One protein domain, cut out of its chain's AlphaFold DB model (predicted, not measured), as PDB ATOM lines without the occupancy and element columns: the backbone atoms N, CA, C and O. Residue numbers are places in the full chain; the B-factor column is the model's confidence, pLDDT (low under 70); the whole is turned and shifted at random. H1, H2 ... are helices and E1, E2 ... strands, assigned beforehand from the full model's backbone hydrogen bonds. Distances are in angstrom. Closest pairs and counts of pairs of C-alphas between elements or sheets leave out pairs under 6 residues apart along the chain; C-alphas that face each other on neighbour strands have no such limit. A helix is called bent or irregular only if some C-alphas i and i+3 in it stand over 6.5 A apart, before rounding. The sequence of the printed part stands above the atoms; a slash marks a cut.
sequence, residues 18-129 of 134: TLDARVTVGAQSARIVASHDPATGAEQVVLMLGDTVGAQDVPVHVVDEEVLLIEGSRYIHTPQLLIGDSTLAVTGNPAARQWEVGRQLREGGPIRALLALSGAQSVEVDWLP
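This is residues 18 to 129 of the 134 residues of an uncharacterized protein of Rhodococcus sp. ACPA1 (UniProt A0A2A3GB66). A strongly twisted sheet of six strands runs through the middle and curls round helix H1 on one face, while helices H3 and H4 cover the other face, making three layers. The short helix H2 only grazes the sheet. The printed part has 112 residues, with the order E1 E2 E3 E4 H1 E5 H2 H3 H4 E6 along the chain; the sheet is mixed and runs E1 E2 E3 E5 E4 E6. The class is mixed, helices and strands, and the whole is compact and rounded, with a radius of gyration of the C-alphas of 13.0 A and spans of 34 by 30 by 29 A.

E1, residues 18 to 25, begins at C-alpha 18 (-50.206, 21.668, -26.901), is 20.1 A long and bends by 62 degrees at residue 22. E2, residues 28 to 36, is the longest strand at 26.2 A. E3 is residues 43 to 49, 19.8 A, and E4 is residues 58 to 64, 19.3 A. H1, residues 65 to 74, is irregular: C-alphas 66 and 69 are 8.1 A apart. E5 is residues 80 to 85, 16.3 A, and H2 is residues 88 to 91. H3, residues 95 to 107, is 17.9 A long, and H4, residues 110 to 118, is 13.6 A long. E6, residues 123 to 125, ends at C-alpha 125 (-40.768, 6.837, -44.475).

E1, E2 and E3 form a meander, each strand the antiparallel neighbour of the one before, with N 21 and O 32 at 2.9 A and N 33 and O 46 at 2.9 A. E3 and E5 are antiparallel, with N 47 and O 82 at 2.8 A. E5 and E4 are parallel, with N 83 and O 61 at 2.8 A. E4, H1 and E5 form a strand-helix-strand unit, two parallel neighbour strands with a helix between, and its crossover is right-handed. E4 pairs with E6 over residues 58 to 60, parallel, with N 60 and O 124 at 2.8 A, and with E5 over residues 60 to 64. H1 and H4 are on opposite faces; the closest C-alphas of H1 and E5 are those of Glu 65 and Gly 84, 4.0 A, and of H4 and E3 those of Met 48 and Ser 118, 6.7 A. H3 is on the sheet at a height of 9.4 A over the sheet. With residues 101 to 105 alone H3 touches H4, about perpendicular at 76 degrees, the closest C-alphas being those of Leu 105 and Arg 112, 5.2 A. H1 and H3 are apart. Every O i to N i+4 pair is within hydrogen-bond range in H3, 4 of 6 in H1 and 3 of 5 in H4; H2 is too short for such a pair.

The C-alphas farthest apart are those of Ala 27 and Ala 39, 37.5 A. The printed part has no cut, and no link is long. The mean pLDDT of the printed part is 91.5, and residues 127 to 129 are under 70.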
ATOM      1  N   THR A  18     -48.859  21.531 -27.461       95.19
ATOM      2  CA  THR A  18     -50.206  21.668 -26.901       95.19
ATOM      3  C   THR A  18     -50.605  20.424 -26.109       95.19
ATOM      4  O   THR A  18     -51.409  20.517 -25.184       95.19
ATOM      5  N   LEU A  19     -50.003  19.273 -26.429       96.00
ATOM      6  CA  LEU A  19     -50.203  18.003 -25.740       96.00
ATOM      7  C   LEU A  19     -48.884  17.230 -25.650       96.00
ATOM      8  O   LEU A  19     -48.138  17.144 -26.623       96.00
ATOM      9  N   ASP A  20     -48.635  16.625 -24.493       96.88
ATOM     10  CA  ASP A  20     -47.591  15.622 -24.286       96.88
ATOM     11  C   ASP A  20     -48.059  14.654 -23.195       96.88
ATOM     12  O   ASP A  20     -48.100  15.002 -22.012       96.88
ATOM     13  N   ALA A  21     -48.488  13.460 -23.593       96.44
ATOM     14  CA  ALA A  21     -49.085  12.496 -22.681       96.44
ATOM     15  C   ALA A  21     -48.603  11.075 -22.958       96.44
ATOM     16  O   ALA A  21     -48.441  10.654 -24.102       96.44
ATOM     17  N   ARG A  22     -48.428  10.299 -21.887       96.69
ATOM     18  CA  ARG A  22     -48.270   8.846 -21.982       96.69
ATOM     19  C   ARG A  22     -49.645   8.198 -21.985       96.69
ATOM     20  O   ARG A  22     -50.481   8.521 -21.146       96.69
ATOM     21  N   VAL A  23     -49.850   7.276 -22.910       95.25
ATOM     22  CA  VAL A  23     -51.107   6.556 -23.109       95.25
ATOM     23  C   VAL A  23     -50.832   5.063 -23.268       95.25
ATOM     24  O   VAL A  23     -49.705   4.636 -23.525       95.25
ATOM     25  N   THR A  24     -51.872   4.256 -23.098       93.25
ATOM     26  CA  THR A  24     -51.841   2.831 -23.430       93.25
ATOM     27  C   THR A  24     -52.721   2.618 -24.644       93.25
ATOM     28  O   THR A  24     -53.874   3.044 -24.658       93.25
ATOM     29  N   VAL A  25     -52.164   1.981 -25.666       90.81
ATOM     30  CA  VAL A  25     -52.822   1.750 -26.947       90.81
ATOM     31  C   VAL A  25     -52.787   0.248 -27.208       90.81
ATOM     32  O   VAL A  25     -51.725  -0.344 -27.391       90.81
ATOM     33  N   GLY A  26     -53.949  -0.403 -27.113       87.31
ATOM     34  CA  GLY A  26     -54.016  -1.864 -27.051       87.31
ATOM     35  C   GLY A  26     -53.226  -2.407 -25.854       87.31
ATOM     36  O   GLY A  26     -53.500  -2.052 -24.709       87.31
ATOM     37  N   ALA A  27     -52.232  -3.257 -26.122       84.94
ATOM     38  CA  ALA A  27     -51.325  -3.807 -25.109       84.94
ATOM     39  C   ALA A  27     -50.010  -3.013 -24.953       84.94
ATOM     40  O   ALA A  27     -49.147  -3.406 -24.168       84.94
ATOM     41  N   GLN A  28     -49.824  -1.927 -25.709       86.56
ATOM     42  CA  GLN A  28     -48.553  -1.212 -25.811       86.56
ATOM     43  C   GLN A  28     -48.572   0.104 -25.029       86.56
ATOM     44  O   GLN A  28     -49.585   0.805 -24.965       86.56
ATOM     45  N   SER A  29     -47.423   0.462 -24.451       91.94
ATOM     46  CA  SER A  29     -47.190   1.824 -23.970       91.94
ATOM     47  C   SER A  29     -46.873   2.725 -25.156       91.94
ATOM     48  O   SER A  29     -46.117   2.343 -26.052       91.94
ATOM     49  N   ALA A  30     -47.458   3.915 -25.151       96.12
ATOM     50  CA  ALA A  30     -47.256   4.907 -26.182       96.12
ATOM     51  C   ALA A  30     -47.172   6.313 -25.579       96.12
ATOM     52  O   ALA A  30     -47.554   6.559 -24.429       96.12
ATOM     53  N   ARG A  31     -46.669   7.254 -26.370       97.00
ATOM     54  CA  ARG A  31     -46.657   8.681 -26.050       97.00
ATOM     55  C   ARG A  31     -47.293   9.439 -27.199       97.00
ATOM     56  O   ARG A  31     -46.885   9.269 -28.340       97.00
ATOM     57  N   ILE A  32     -48.280  10.267 -26.894       97.38
ATOM     58  CA  ILE A  32     -48.898  11.171 -27.855       97.38
ATOM     59  C   ILE A  32     -48.382  12.581 -27.606       97.38
ATOM     60  O   ILE A  32     -48.372  13.057 -26.469       97.38
ATOM     61  N   VAL A  33     -47.941  13.238 -28.671       97.06
ATOM     62  CA  VAL A  33     -47.546  14.644 -28.653       97.06
ATOM     63  C   VAL A  33     -48.330  15.395 -29.715       97.06
ATOM     64  O   VAL A  33     -48.553  14.874 -30.807       97.06
ATOM     65  N   ALA A  34     -48.731  16.620 -29.397       95.81
ATOM     66  CA  ALA A  34     -49.321  17.527 -30.364       95.81
ATOM     67  C   ALA A  34     -48.675  18.906 -30.274       95.81
ATOM     68  O   ALA A  34     -48.277  19.350 -29.194       95.81
ATOM     69  N   SER A  35     -48.585  19.581 -31.412       94.00
ATOM     70  CA  SER A  35     -48.142  20.968 -31.511       94.00
ATOM     71  C   SER A  35     -49.064  21.757 -32.425       94.00
ATOM     72  O   SER A  35     -49.574  21.216 -33.406       94.00
ATOM     73  N   HIS A  36     -49.199  23.042 -32.130       90.31
ATOM     74  CA  HIS A  36     -49.926  24.001 -32.947       90.31
ATOM     75  C   HIS A  36     -48.960  25.102 -33.382       90.31
ATOM     76  O   HIS A  36     -48.311  25.725 -32.538       90.31
ATOM     77  N   ASP A  37     -48.851  25.335 -34.686       85.81
ATOM     78  CA  ASP A  37     -48.086  26.452 -35.232       85.81
ATOM     79  C   ASP A  37     -48.989  27.694 -35.332       85.81
ATOM     80  O   ASP A  37     -49.867  27.734 -36.192       85.81
ATOM     81  N   PRO A  38     -48.776  28.739 -34.513       80.25
ATOM     82  CA  PRO A  38     -49.619  29.932 -34.532       80.25
ATOM     83  C   PRO A  38     -49.457  30.777 -35.805       80.25
ATOM     84  O   PRO A  38     -50.314  31.613 -36.085       80.25
ATOM     85  N   ALA A  39     -48.369  30.608 -36.566       82.81
ATOM     86  CA  ALA A  39     -48.129  31.367 -37.792       82.81
ATOM     87  C   ALA A  39     -48.901  30.789 -38.983       82.81
ATOM     88  O   ALA A  39     -49.380  31.540 -39.833       82.81
ATOM     89  N   THR A  40     -49.020  29.463 -39.048       83.88
ATOM     90  CA  THR A  40     -49.704  28.756 -40.142       83.88
ATOM     91  C   THR A  40     -51.075  28.213 -39.745       83.88
ATOM     92  O   THR A  40     -51.858  27.837 -40.613       83.88
ATOM     93  N   GLY A  41     -51.371  28.160 -38.445       84.94
ATOM     94  CA  GLY A  41     -52.513  27.443 -37.883       84.94
ATOM     95  C   GLY A  41     -52.386  25.921 -37.989       84.94
ATOM     96  O   GLY A  41     -53.357  25.222 -37.720       84.94
ATOM     97  N   ALA A  42     -51.232  25.396 -38.417       85.25
ATOM     98  CA  ALA A  42     -51.069  23.973 -38.663       85.25
ATOM     99  C   ALA A  42     -50.986  23.189 -37.352       85.25
ATOM    100  O   ALA A  42     -50.162  23.479 -36.481       85.25
ATOM    101  N   GLU A  43     -51.792  22.137 -37.259       90.50
ATOM    102  CA  GLU A  43     -51.757  21.183 -36.158       90.50
ATOM    103  C   GLU A  43     -50.996  19.926 -36.575       90.50
ATOM    104  O   GLU A  43     -51.040  19.476 -37.724       90.50
ATOM    105  N   GLN A  44     -50.212  19.400 -35.644       93.06
ATOM    106  CA  GLN A  44     -49.401  18.209 -35.844       93.06
ATOM    107  C   GLN A  44     -49.624  17.301 -34.649       93.06
ATOM    108  O   GLN A  44     -49.372  17.721 -33.521       93.06
ATOM    109  N   VAL A  45     -50.052  16.065 -34.895       96.31
ATOM    110  CA  VAL A  45     -50.236  15.045 -33.861       96.31
ATOM    111  C   VAL A  45     -49.372  13.844 -34.209       96.31
ATOM    112  O   VAL A  45     -49.402  13.356 -35.339       96.31
ATOM    113  N   VAL A  46     -48.584  13.370 -33.244       97.38
ATOM    114  CA  VAL A  46     -47.730  12.190 -33.395       97.38
ATOM    115  C   VAL A  46     -47.966  11.232 -32.239       97.38
ATOM    116  O   VAL A  46     -47.867  11.614 -31.072       97.38
ATOM    117  N   LEU A  47     -48.219   9.970 -32.571       97.50
ATOM    118  CA  LEU A  47     -48.251   8.857 -31.633       97.50
ATOM    119  C   LEU A  47     -46.967   8.035 -31.774       97.50
ATOM    120  O   LEU A  47     -46.679   7.474 -32.828       97.50
ATOM    121  N   MET A  48     -46.204   7.949 -30.692       97.19
ATOM    122  CA  MET A  48     -44.988   7.150 -30.578       97.19
ATOM    123  C   MET A  48     -45.349   5.830 -29.901       97.19
ATOM    124  O   MET A  48     -45.743   5.834 -28.733       97.19
ATOM    125  N   LEU A  49     -45.249   4.716 -30.624       96.31
ATOM    126  CA  LEU A  49     -45.574   3.379 -30.128       96.31
ATOM    127  C   LEU A  49     -44.304   2.660 -29.660       96.31
ATOM    128  O   LEU A  49     -43.346   2.533 -30.424       96.31
ATOM    129  N   GLY A  50     -44.319   2.137 -28.432       94.31
ATOM    130  CA  GLY A  50     -43.181   1.424 -27.848       94.31
ATOM    131  C   GLY A  50     -42.008   2.332 -27.461       94.31
ATOM    132  O   GLY A  50     -42.155   3.546 -27.311       94.31
ATOM    133  N   ASP A  51     -40.836   1.724 -27.257       94.06
ATOM    134  CA  ASP A  51     -39.609   2.446 -26.907       94.06
ATOM    135  C   ASP A  51     -38.858   2.893 -28.164       94.06
ATOM    136  O   ASP A  51     -38.318   2.081 -28.914       94.06
ATOM    137  N   THR A  52     -38.856   4.202 -28.399       95.06
ATOM    138  CA  THR A  52     -38.272   4.838 -29.587       95.06
ATOM    139  C   THR A  52     -36.877   5.408 -29.325       95.06
ATOM    140  O   THR A  52     -36.189   5.785 -30.274       95.06
ATOM    141  N   VAL A  53     -36.419   5.462 -28.069       95.88
ATOM    142  CA  VAL A  53     -35.174   6.153 -27.711       95.88
ATOM    143  C   VAL A  53     -33.961   5.353 -28.185       95.88
ATOM    144  O   VAL A  53     -33.748   4.214 -27.784       95.88
ATOM    145  N   GLY A  54     -33.135   5.963 -29.036       95.12
ATOM    146  CA  GLY A  54     -31.949   5.331 -29.616       95.12
ATOM    147  C   GLY A  54     -32.250   4.275 -30.684       95.12
ATOM    148  O   GLY A  54     -31.315   3.670 -31.205       95.12
ATOM    149  N   ALA A  55     -33.521   4.059 -31.034       96.31
ATOM    150  CA  ALA A  55     -33.903   3.133 -32.091       96.31
ATOM    151  C   ALA A  55     -33.466   3.655 -33.470       96.31
ATOM    152  O   ALA A  55     -33.468   4.862 -33.723       96.31
ATOM    153  N   GLN A  56     -33.089   2.735 -34.356       95.88
ATOM    154  CA  GLN A  56     -32.721   3.024 -35.741       95.88
ATOM    155  C   GLN A  56     -33.847   2.592 -36.674       95.88
ATOM    156  O   GLN A  56     -34.544   1.618 -36.396       95.88
ATOM    157  N   ASP A  57     -33.994   3.340 -37.758       94.69
ATOM    158  CA  ASP A  57     -34.886   3.080 -38.885       94.69
ATOM    159  C   ASP A  57     -36.331   2.857 -38.425       94.69
ATOM    160  O   ASP A  57     -37.022   1.934 -38.841       94.69
ATOM    161  N   VAL A  58     -36.783   3.723 -37.507       96.50
ATOM    162  CA  VAL A  58     -38.131   3.646 -36.941       96.50
ATOM    163  C   VAL A  58     -39.153   4.018 -38.020       96.50
ATOM    164  O   VAL A  58     -39.098   5.150 -38.517       96.50
ATOM    165  N   PRO A  59     -40.105   3.132 -38.359       95.38
ATOM    166  CA  PRO A  59     -41.101   3.417 -39.382       95.38
ATOM    167  C   PRO A  59     -42.005   4.587 -38.993       95.38
ATOM    168  O   PRO A  59     -42.470   4.682 -37.850       95.38
ATOM    169  N   VAL A  60     -42.274   5.458 -39.964       95.19
ATOM    170  CA  VAL A  60     -43.193   6.589 -39.854       95.19
ATOM    171  C   VAL A  60     -44.352   6.388 -40.817       95.19
ATOM    172  O   VAL A  60     -44.164   6.333 -42.034       95.19
ATOM    173  N   HIS A  61     -45.567   6.357 -40.281       94.00
ATOM    174  CA  HIS A  61     -46.783   6.207 -41.072       94.00
ATOM    175  C   HIS A  61     -47.683   7.429 -40.924       94.00
ATOM    176  O   HIS A  61     -47.819   7.987 -39.838       94.00
ATOM    177  N   VAL A  62     -48.323   7.828 -42.021       94.00
ATOM    178  CA  VAL A  62     -49.415   8.805 -41.998       94.00
ATOM    179  C   VAL A  62     -50.719   8.035 -41.860       94.00
ATOM    180  O   VAL A  62     -50.986   7.136 -42.657       94.00
ATOM    181  N   VAL A  63     -51.513   8.389 -40.858       94.31
ATOM    182  CA  VAL A  63     -52.823   7.794 -40.597       94.31
ATOM    183  C   VAL A  63     -53.851   8.891 -40.372       94.31
ATOM    184  O   VAL A  63     -53.509  10.041 -40.104       94.31
ATOM    185  N   ASP A  64     -55.120   8.526 -40.479       94.62
ATOM    186  CA  ASP A  64     -56.213   9.442 -40.188       94.62
ATOM    187  C   ASP A  64     -56.193   9.784 -38.693       94.62
ATOM    188  O   ASP A  64     -56.102   8.905 -37.829       94.62
ATOM    189  N   GLU A  65     -56.212  11.084 -38.404       95.19
ATOM    190  CA  GLU A  65     -56.099  11.605 -37.048       95.19
ATOM    191  C   GLU A  65     -57.256  11.137 -36.157       95.19
ATOM    192  O   GLU A  65     -57.021  10.767 -35.003       95.19
ATOM    193  N   GLU A  66     -58.482  11.056 -36.691       93.25
ATOM    194  CA  GLU A  66     -59.670  10.672 -35.911       93.25
ATOM    195  C   GLU A  66     -59.590   9.226 -35.395       93.25
ATOM    196  O   GLU A  66     -60.175   8.881 -34.364       93.25
ATOM    197  N   VAL A  67     -58.821   8.376 -36.079       94.25
ATOM    198  CA  VAL A  67     -58.623   6.963 -35.733       94.25
ATOM    199  C   VAL A  67     -57.203   6.657 -35.258       94.25
ATOM    200  O   VAL A  67     -56.882   5.489 -35.050       94.25
ATOM    201  N   LEU A  68     -56.361   7.667 -35.010       95.06
ATOM    202  CA  LEU A  68     -54.934   7.515 -34.683       95.06
ATOM    203  C   LEU A  68     -54.668   6.496 -33.561       95.06
ATOM    204  O   LEU A  68     -53.798   5.634 -33.682       95.06
ATOM    205  N   LEU A  69     -55.434   6.564 -32.469       95.19
ATOM    206  CA  LEU A  69     -55.296   5.638 -31.337       95.19
ATOM    207  C   LEU A  69     -55.819   4.231 -31.665       95.19
ATOM    208  O   LEU A  69     -55.294   3.239 -31.159       95.19
ATOM    209  N   ILE A  70     -56.847   4.133 -32.510       94.44
ATOM    210  CA  ILE A  70     -57.404   2.853 -32.954       94.44
ATOM    211  C   ILE A  70     -56.400   2.164 -33.876       94.44
ATOM    212  O   ILE A  70     -56.082   0.999 -33.646       94.44
ATOM    213  N   GLU A  71     -55.853   2.878 -34.860       92.69
ATOM    214  CA  GLU A  71     -54.807   2.363 -35.744       92.69
ATOM    215  C   GLU A  71     -53.560   1.979 -34.958       92.69
ATOM    216  O   GLU A  71     -53.080   0.856 -35.094       92.69
ATOM    217  N   GLY A  72     -53.114   2.823 -34.024       92.19
ATOM    218  CA  GLY A  72     -52.008   2.487 -33.130       92.19
ATOM    219  C   GLY A  72     -52.200   1.159 -32.395       92.19
ATOM    220  O   GLY A  72     -51.244   0.411 -32.222       92.19
ATOM    221  N   SER A  73     -53.435   0.812 -32.021       92.88
ATOM    222  CA  SER A  73     -53.718  -0.442 -31.305       92.88
ATOM    223  C   SER A  73     -53.629  -1.690 -32.183       92.88
ATOM    224  O   SER A  73     -53.504  -2.798 -31.662       92.88
ATOM    225  N   ARG A  74     -53.694  -1.516 -33.508       91.31
ATOM    226  CA  ARG A  74     -53.620  -2.593 -34.504       91.31
ATOM    227  C   ARG A  74     -52.184  -2.931 -34.888       91.31
ATOM    228  O   ARG A  74     -51.932  -4.009 -35.420       91.31
ATOM    229  N   TYR A  75     -51.244  -2.037 -34.606       87.56
ATOM    230  CA  TYR A  75     -49.842  -2.231 -34.924       87.56
ATOM    231  C   TYR A  75     -49.168  -3.212 -33.957       87.56
ATOM    232  O   TYR A  75     -48.961  -2.946 -32.775       87.56
ATOM    233  N   ILE A  76     -48.782  -4.371 -34.488       82.88
ATOM    234  CA  ILE A  76     -48.172  -5.455 -33.703       82.88
ATOM    235  C   ILE A  76     -46.669  -5.209 -33.489       82.88
ATOM    236  O   ILE A  76     -46.111  -5.603 -32.465       82.88
ATOM    237  N   HIS A  77     -46.012  -4.534 -34.433       85.25
ATOM    238  CA  HIS A  77     -44.577  -4.262 -34.392       85.25
ATOM    239  C   HIS A  77     -44.289  -2.926 -33.698       85.25
ATOM    240  O   HIS A  77     -45.016  -1.957 -33.865       85.25
ATOM    241  N   THR A  78     -43.240  -2.863 -32.885       88.81
ATOM    242  CA  THR A  78     -42.752  -1.623 -32.258       88.81
ATOM    243  C   THR A  78     -41.224  -1.635 -32.261       88.81
ATOM    244  O   THR A  78     -40.647  -2.727 -32.264       88.81
ATOM    245  N   PRO A  79     -40.562  -0.465 -32.254       94.62
ATOM    246  CA  PRO A  79     -41.137   0.884 -32.209       94.62
ATOM    247  C   PRO A  79     -41.656   1.402 -33.554       94.62
ATOM    248  O   PRO A  79     -41.165   0.997 -34.601       94.62
ATOM    249  N   GLN A  80     -42.636   2.310 -33.514       95.38
ATOM    250  CA  GLN A  80     -43.190   2.989 -34.696       95.38
ATOM    251  C   GLN A  80     -43.688   4.398 -34.355       95.38
ATOM    252  O   GLN A  80     -44.034   4.683 -33.205       95.38
ATOM    253  N   LEU A  81     -43.767   5.268 -35.363       96.81
ATOM    254  CA  LEU A  81     -44.274   6.635 -35.255       96.81
ATOM    255  C   LEU A  81     -45.473   6.812 -36.194       96.81
ATOM    256  O   LEU A  81     -45.357   6.613 -37.399       96.81
ATOM    257  N   LEU A  82     -46.625   7.211 -35.661       96.38
ATOM    258  CA  LEU A  82     -47.817   7.508 -36.458       96.38
ATOM    259  C   LEU A  82     -48.082   9.011 -36.444       96.38
ATOM    260  O   LEU A  82     -48.158   9.612 -35.375       96.38
ATOM    261  N   ILE A  83     -48.233   9.611 -37.620       96.25
ATOM    262  CA  ILE A  83     -48.565  11.022 -37.814       96.25
ATOM    263  C   ILE A  83     -50.045  11.115 -38.170       96.25
ATOM    264  O   ILE A  83     -50.475  10.519 -39.157       96.25
ATOM    265  N   GLY A  84     -50.794  11.891 -37.389       95.50
ATOM    266  CA  GLY A  84     -52.179  12.229 -37.690       95.50
ATOM    267  C   GLY A  84     -52.287  13.183 -38.880       95.50
ATOM    268  O   GLY A  84     -51.522  14.152 -39.012       95.50
ATOM    269  N   ASP A  85     -53.245  12.890 -39.751       94.06
ATOM    270  CA  ASP A  85     -53.707  13.765 -40.818       94.06
ATOM    271  C   ASP A  85     -55.229  13.907 -40.751       94.06
ATOM    272  O   ASP A  85     -55.975  13.012 -41.152       94.06
ATOM    273  N   SER A  86     -55.681  15.061 -40.262       91.44
ATOM    274  CA  SER A  86     -57.096  15.439 -40.172       91.44
ATOM    275  C   SER A  86     -57.812  15.519 -41.525       91.44
ATOM    276  O   SER A  86     -59.040  15.526 -41.578       91.44
ATOM    277  N   THR A  87     -57.078  15.565 -42.639       89.75
ATOM    278  CA  THR A  87     -57.662  15.608 -43.987       89.75
ATOM    279  C   THR A  87     -57.783  14.230 -44.629       89.75
ATOM    280  O   THR A  87     -58.440  14.094 -45.668       89.75
ATOM    281  N   LEU A  88     -57.184  13.192 -44.035       90.19
ATOM    282  CA  LEU A  88     -57.097  11.878 -44.667       90.19
ATOM    283  C   LEU A  88     -58.462  11.196 -44.786       90.19
ATOM    284  O   LEU A  88     -58.750  10.616 -45.831       90.19
ATOM    285  N   ALA A  89     -59.329  11.334 -43.779       87.81
ATOM    286  CA  ALA A  89     -60.702  10.825 -43.825       87.81
ATOM    287  C   ALA A  89     -61.508  11.387 -45.013       87.81
ATOM    288  O   ALA A  89     -62.371  10.709 -45.568       87.81
ATOM    289  N   VAL A  90     -61.214  12.628 -45.418       89.25
ATOM    290  CA  VAL A  90     -61.925  13.338 -46.492       89.25
ATOM    291  C   VAL A  90     -61.306  13.056 -47.858       89.25
ATOM    292  O   VAL A  90     -62.020  12.856 -48.837       89.25
ATOM    293  N   THR A  91     -59.977  13.067 -47.939       89.25
ATOM    294  CA  THR A  91     -59.248  12.928 -49.208       89.25
ATOM    295  C   THR A  91     -59.039  11.474 -49.619       89.25
ATOM    296  O   THR A  91     -58.866  11.198 -50.804       89.25
ATOM    297  N   GLY A  92     -59.018  10.546 -48.657       87.62
ATOM    298  CA  GLY A  92     -58.700   9.134 -48.872       87.62
ATOM    299  C   GLY A  92     -57.286   8.883 -49.404       87.62
ATOM    300  O   GLY A  92     -56.983   7.760 -49.805       87.62
ATOM    301  N   ASN A  93     -56.426   9.907 -49.447       86.56
ATOM    302  CA  ASN A  93     -55.114   9.837 -50.077       86.56
ATOM    303  C   ASN A  93     -54.030  10.460 -49.181       86.56
ATOM    304  O   ASN A  93     -53.962  11.686 -49.070       86.56
ATOM    305  N   PRO A  94     -53.123   9.650 -48.605       88.00
ATOM    306  CA  PRO A  94     -52.072  10.151 -47.725       88.00
ATOM    307  C   PRO A  94     -50.890  10.771 -48.485       88.00
ATOM    308  O   PRO A  94     -49.988  11.309 -47.847       88.00
ATOM    309  N   ALA A  95     -50.853  10.717 -49.822       87.94
ATOM    310  CA  ALA A  95     -49.663  11.058 -50.605       87.94
ATOM    311  C   ALA A  95     -49.174  12.499 -50.391       87.94
ATOM    312  O   ALA A  95     -47.971  12.725 -50.269       87.94
ATOM    313  N   ALA A  96     -50.084  13.476 -50.311       88.06
ATOM    314  CA  ALA A  96     -49.710  14.874 -50.083       88.06
ATOM    315  C   ALA A  96     -49.016  15.051 -48.726       88.06
ATOM    316  O   ALA A  96     -47.979  15.708 -48.616       88.06
ATOM    317  N   ARG A  97     -49.558  14.400 -47.696       90.56
ATOM    318  CA  ARG A  97     -49.010  14.436 -46.346       90.56
ATOM    319  C   ARG A  97     -47.718  13.639 -46.228       90.56
ATOM    320  O   ARG A  97     -46.768  14.135 -45.636       90.56
ATOM    321  N   GLN A  98     -47.637  12.456 -46.831       91.81
ATOM    322  CA  GLN A  98     -46.410  11.654 -46.899       91.81
ATOM    323  C   GLN A  98     -45.278  12.415 -47.598       91.81
ATOM    324  O   GLN A  98     -44.141  12.406 -47.125       91.81
ATOM    325  N   TRP A  99     -45.591  13.120 -48.689       90.56
ATOM    326  CA  TRP A  99     -44.629  13.976 -49.374       90.56
ATOM    327  C   TRP A  99     -44.129  15.100 -48.462       90.56
ATOM    328  O   TRP A  99     -42.919  15.309 -48.372       90.56
ATOM    329  N   GLU A 100     -45.027  15.773 -47.737       91.00
ATOM    330  CA  GLU A 100     -44.660  16.838 -46.800       91.00
ATOM    331  C   GLU A 100     -43.804  16.314 -45.636       91.00
ATOM    332  O   GLU A 100     -42.792  16.925 -45.290       91.00
ATOM    333  N   VAL A 101     -44.136  15.145 -45.080       93.00
ATOM    334  CA  VAL A 101     -43.313  14.471 -44.062       93.00
ATOM    335  C   VAL A 101     -41.914  14.203 -44.618       93.00
ATOM    336  O   VAL A 101     -40.917  14.601 -44.013       93.00
ATOM    337  N   GLY A 102     -41.817  13.579 -45.796       92.75
ATOM    338  CA  GLY A 102     -40.534  13.273 -46.428       92.75
ATOM    339  C   GLY A 102     -39.717  14.525 -46.763       92.75
ATOM    340  O   GLY A 102     -38.495  14.526 -46.610       92.75
ATOM    341  N   ARG A 103     -40.377  15.611 -47.175       92.50
ATOM    342  CA  ARG A 103     -39.749  16.914 -47.398       92.50
ATOM    343  C   ARG A 103     -39.188  17.487 -46.097       92.50
ATOM    344  O   ARG A 103     -37.999  17.793 -46.049       92.50
ATOM    345  N   GLN A 104     -39.994  17.586 -45.039       93.25
ATOM    346  CA  GLN A 104     -39.560  18.178 -43.769       93.25
ATOM    347  C   GLN A 104     -38.485  17.351 -43.057       93.25
ATOM    348  O   GLN A 104     -37.622  17.910 -42.380       93.25
ATOM    349  N   LEU A 105     -38.476  16.027 -43.228       92.12
ATOM    350  CA  LEU A 105     -37.386  15.185 -42.729       92.12
ATOM    351  C   LEU A 105     -36.037  15.553 -43.365       92.12
ATOM    352  O   LEU A 105     -35.020  15.558 -42.670       92.12
ATOM    353  N   ARG A 106     -36.027  15.918 -44.654       90.94
ATOM    354  CA  ARG A 106     -34.814  16.323 -45.385       90.94
ATOM    355  C   ARG A 106     -34.445  17.785 -45.142       90.94
ATOM    356  O   ARG A 106     -33.294  18.087 -44.844       90.94
ATOM    357  N   GLU A 107     -35.413  18.684 -45.270       92.38
ATOM    358  CA  GLU A 107     -35.195  20.139 -45.268       92.38
ATOM    359  C   GLU A 107     -35.242  20.747 -43.859       92.38
ATOM    360  O   GLU A 107     -34.737  21.844 -43.634       92.38
ATOM    361  N   GLY A 108     -35.792  20.022 -42.884       90.81
ATOM    362  CA  GLY A 108     -36.212  20.600 -41.613       90.81
ATOM    363  C   GLY A 108     -37.679  21.019 -41.634       90.81
ATOM    364  O   GLY A 108     -38.313  21.102 -42.681       90.81
ATOM    365  N   GLY A 109     -38.232  21.254 -40.449       90.19
ATOM    366  CA  GLY A 109     -39.613  21.695 -40.295       90.19
ATOM    367  C   GLY A 109     -40.251  21.209 -38.995       90.19
ATOM    368  O   GLY A 109     -39.632  20.432 -38.256       90.19
ATOM    369  N   PRO A 110     -41.485  21.657 -38.711       90.50
ATOM    370  CA  PRO A 110     -42.215  21.295 -37.498       90.50
ATOM    371  C   PRO A 110     -42.371  19.783 -37.291       90.50
ATOM    372  O   PRO A 110     -42.160  19.302 -36.182       90.50
ATOM    373  N   ILE A 111     -42.657  19.015 -38.348       92.44
ATOM    374  CA  ILE A 111     -42.799  17.552 -38.286       92.44
ATOM    375  C   ILE A 111     -41.478  16.918 -37.854       92.44
ATOM    376  O   ILE A 111     -41.456  16.101 -36.937       92.44
ATOM    377  N   ARG A 112     -40.353  17.328 -38.451       93.88
ATOM    378  CA  ARG A 112     -39.030  16.818 -38.059       93.88
ATOM    379  C   ARG A 112     -38.705  17.168 -36.606       93.88
ATOM    380  O   ARG A 112     -38.182  16.321 -35.887       93.88
ATOM    381  N   ALA A 113     -39.015  18.390 -36.171       92.56
ATOM    382  CA  ALA A 113     -38.807  18.818 -34.789       92.56
ATOM    383  C   ALA A 113     -39.664  18.008 -33.799       92.56
ATOM    384  O   ALA A 113     -39.190  17.654 -32.720       92.56
ATOM    385  N   LEU A 114     -40.899  17.671 -34.180       93.38
ATOM    386  CA  LEU A 114     -41.811  16.868 -33.372       93.38
ATOM    387  C   LEU A 114     -41.371  15.398 -33.304       93.38
ATOM    388  O   LEU A 114     -41.322  14.824 -32.219       93.38
ATOM    389  N   LEU A 115     -40.962  14.804 -34.430       94.94
ATOM    390  CA  LEU A 115     -40.429  13.437 -34.473       94.94
ATOM    391  C   LEU A 115     -39.119  13.305 -33.688       94.94
ATOM    392  O   LEU A 115     -38.896  12.272 -33.059       94.94
ATOM    393  N   ALA A 116     -38.285  14.349 -33.638       94.81
ATOM    394  CA  ALA A 116     -37.068  14.355 -32.824       94.81
ATOM    395  C   ALA A 116     -37.349  14.160 -31.318       94.81
ATOM    396  O   ALA A 116     -36.486  13.668 -30.592       94.81
ATOM    397  N   LEU A 117     -38.562  14.473 -30.841       94.94
ATOM    398  CA  LEU A 117     -38.962  14.222 -29.451       94.94
ATOM    399  C   LEU A 117     -39.110  12.735 -29.110       94.94
ATOM    400  O   LEU A 117     -39.179  12.413 -27.921       94.94
ATOM    401  N   SER A 118     -39.173  11.851 -30.111       94.75
ATOM    402  CA  SER A 118     -39.154  10.396 -29.904       94.75
ATOM    403  C   SER A 118     -37.804   9.902 -29.377       94.75
ATOM    404  O   SER A 118     -37.738   8.898 -28.679       94.75
ATOM    405  N   GLY A 119     -36.715  10.620 -29.672       94.88
ATOM    406  CA  GLY A 119     -35.363  10.158 -29.375       94.88
ATOM    407  C   GLY A 119     -34.853   9.067 -30.321       94.88
ATOM    408  O   GLY A 119     -33.778   8.528 -30.060       94.88
ATOM    409  N   ALA A 120     -35.573   8.754 -31.404       96.69
ATOM    410  CA  ALA A 120     -35.084   7.867 -32.455       96.69
ATOM    411  C   ALA A 120     -33.817   8.439 -33.112       96.69
ATOM    412  O   ALA A 120     -33.701   9.647 -33.336       96.69
ATOM    413  N   GLN A 121     -32.865   7.563 -33.428       95.94
ATOM    414  CA  GLN A 121     -31.621   7.925 -34.103       95.94
ATOM    415  C   GLN A 121     -31.830   8.117 -35.612       95.94
ATOM    416  O   GLN A 121     -31.256   9.035 -36.200       95.94
ATOM    417  N   SER A 122     -32.659   7.275 -36.228       94.38
ATOM    418  CA  SER A 122     -33.106   7.408 -37.617       94.38
ATOM    419  C   SER A 122     -34.566   6.980 -37.751       94.38
ATOM    420  O   SER A 122     -35.091   6.227 -36.930       94.38
ATOM    421  N   VAL A 123     -35.227   7.504 -38.781       95.50
ATOM    422  CA  VAL A 123     -36.622   7.204 -39.109       95.50
ATOM    423  C   VAL A 123     -36.733   6.842 -40.584       95.50
ATOM    424  O   VAL A 123     -36.020   7.413 -41.414       95.50
ATOM    425  N   GLU A 124     -37.637   5.925 -40.904       93.88
ATOM    426  CA  GLU A 124     -37.933   5.495 -42.267       93.88
ATOM    427  C   GLU A 124     -39.340   5.948 -42.663       93.88
ATOM    428  O   GLU A 124     -40.282   5.863 -41.879       93.88
ATOM    429  N   VAL A 125     -39.481   6.453 -43.887       90.00
ATOM    430  CA  VAL A 125     -40.768   6.837 -44.475       90.00
ATOM    431  C   VAL A 125     -40.949   6.099 -45.787       90.00
ATOM    432  O   VAL A 125     -40.087   6.184 -46.664       90.00
ATOM    433  N   ASP A 126     -42.097   5.448 -45.949       79.19
ATOM    434  CA  ASP A 126     -42.488   4.877 -47.233       79.19
ATOM    435  C   ASP A 126     -42.668   6.008 -48.251       79.19
ATOM    436  O   ASP A 126     -43.611   6.803 -48.202       79.19
ATOM    437  N   TRP A 127     -41.707   6.121 -49.167       64.00
ATOM    438  CA  TRP A 127     -41.710   7.158 -50.187       64.00
ATOM    439  C   TRP A 127     -42.605   6.746 -51.357       64.00
ATOM    440  O   TRP A 127     -42.196   5.979 -52.230       64.00
ATOM    441  N   LEU A 128     -43.808   7.313 -51.418       59.41
ATOM    442  CA  LEU A 128     -44.629   7.290 -52.626       59.41
ATOM    443  C   LEU A 128     -44.281   8.504 -53.506       59.41
ATOM    444  O   LEU A 128     -44.438   9.648 -53.073       59.41
ATOM    445  N   PRO A 129     -43.791   8.305 -54.746       50.66
ATOM    446  CA  PRO A 129     -43.555   9.421 -55.649       50.66
ATOM    447  C   PRO A 129     -44.886  10.098 -55.994       50.66
ATOM    448  O   PRO A 129     -45.845   9.426 -56.359       50.66
TER     449      PRO A 129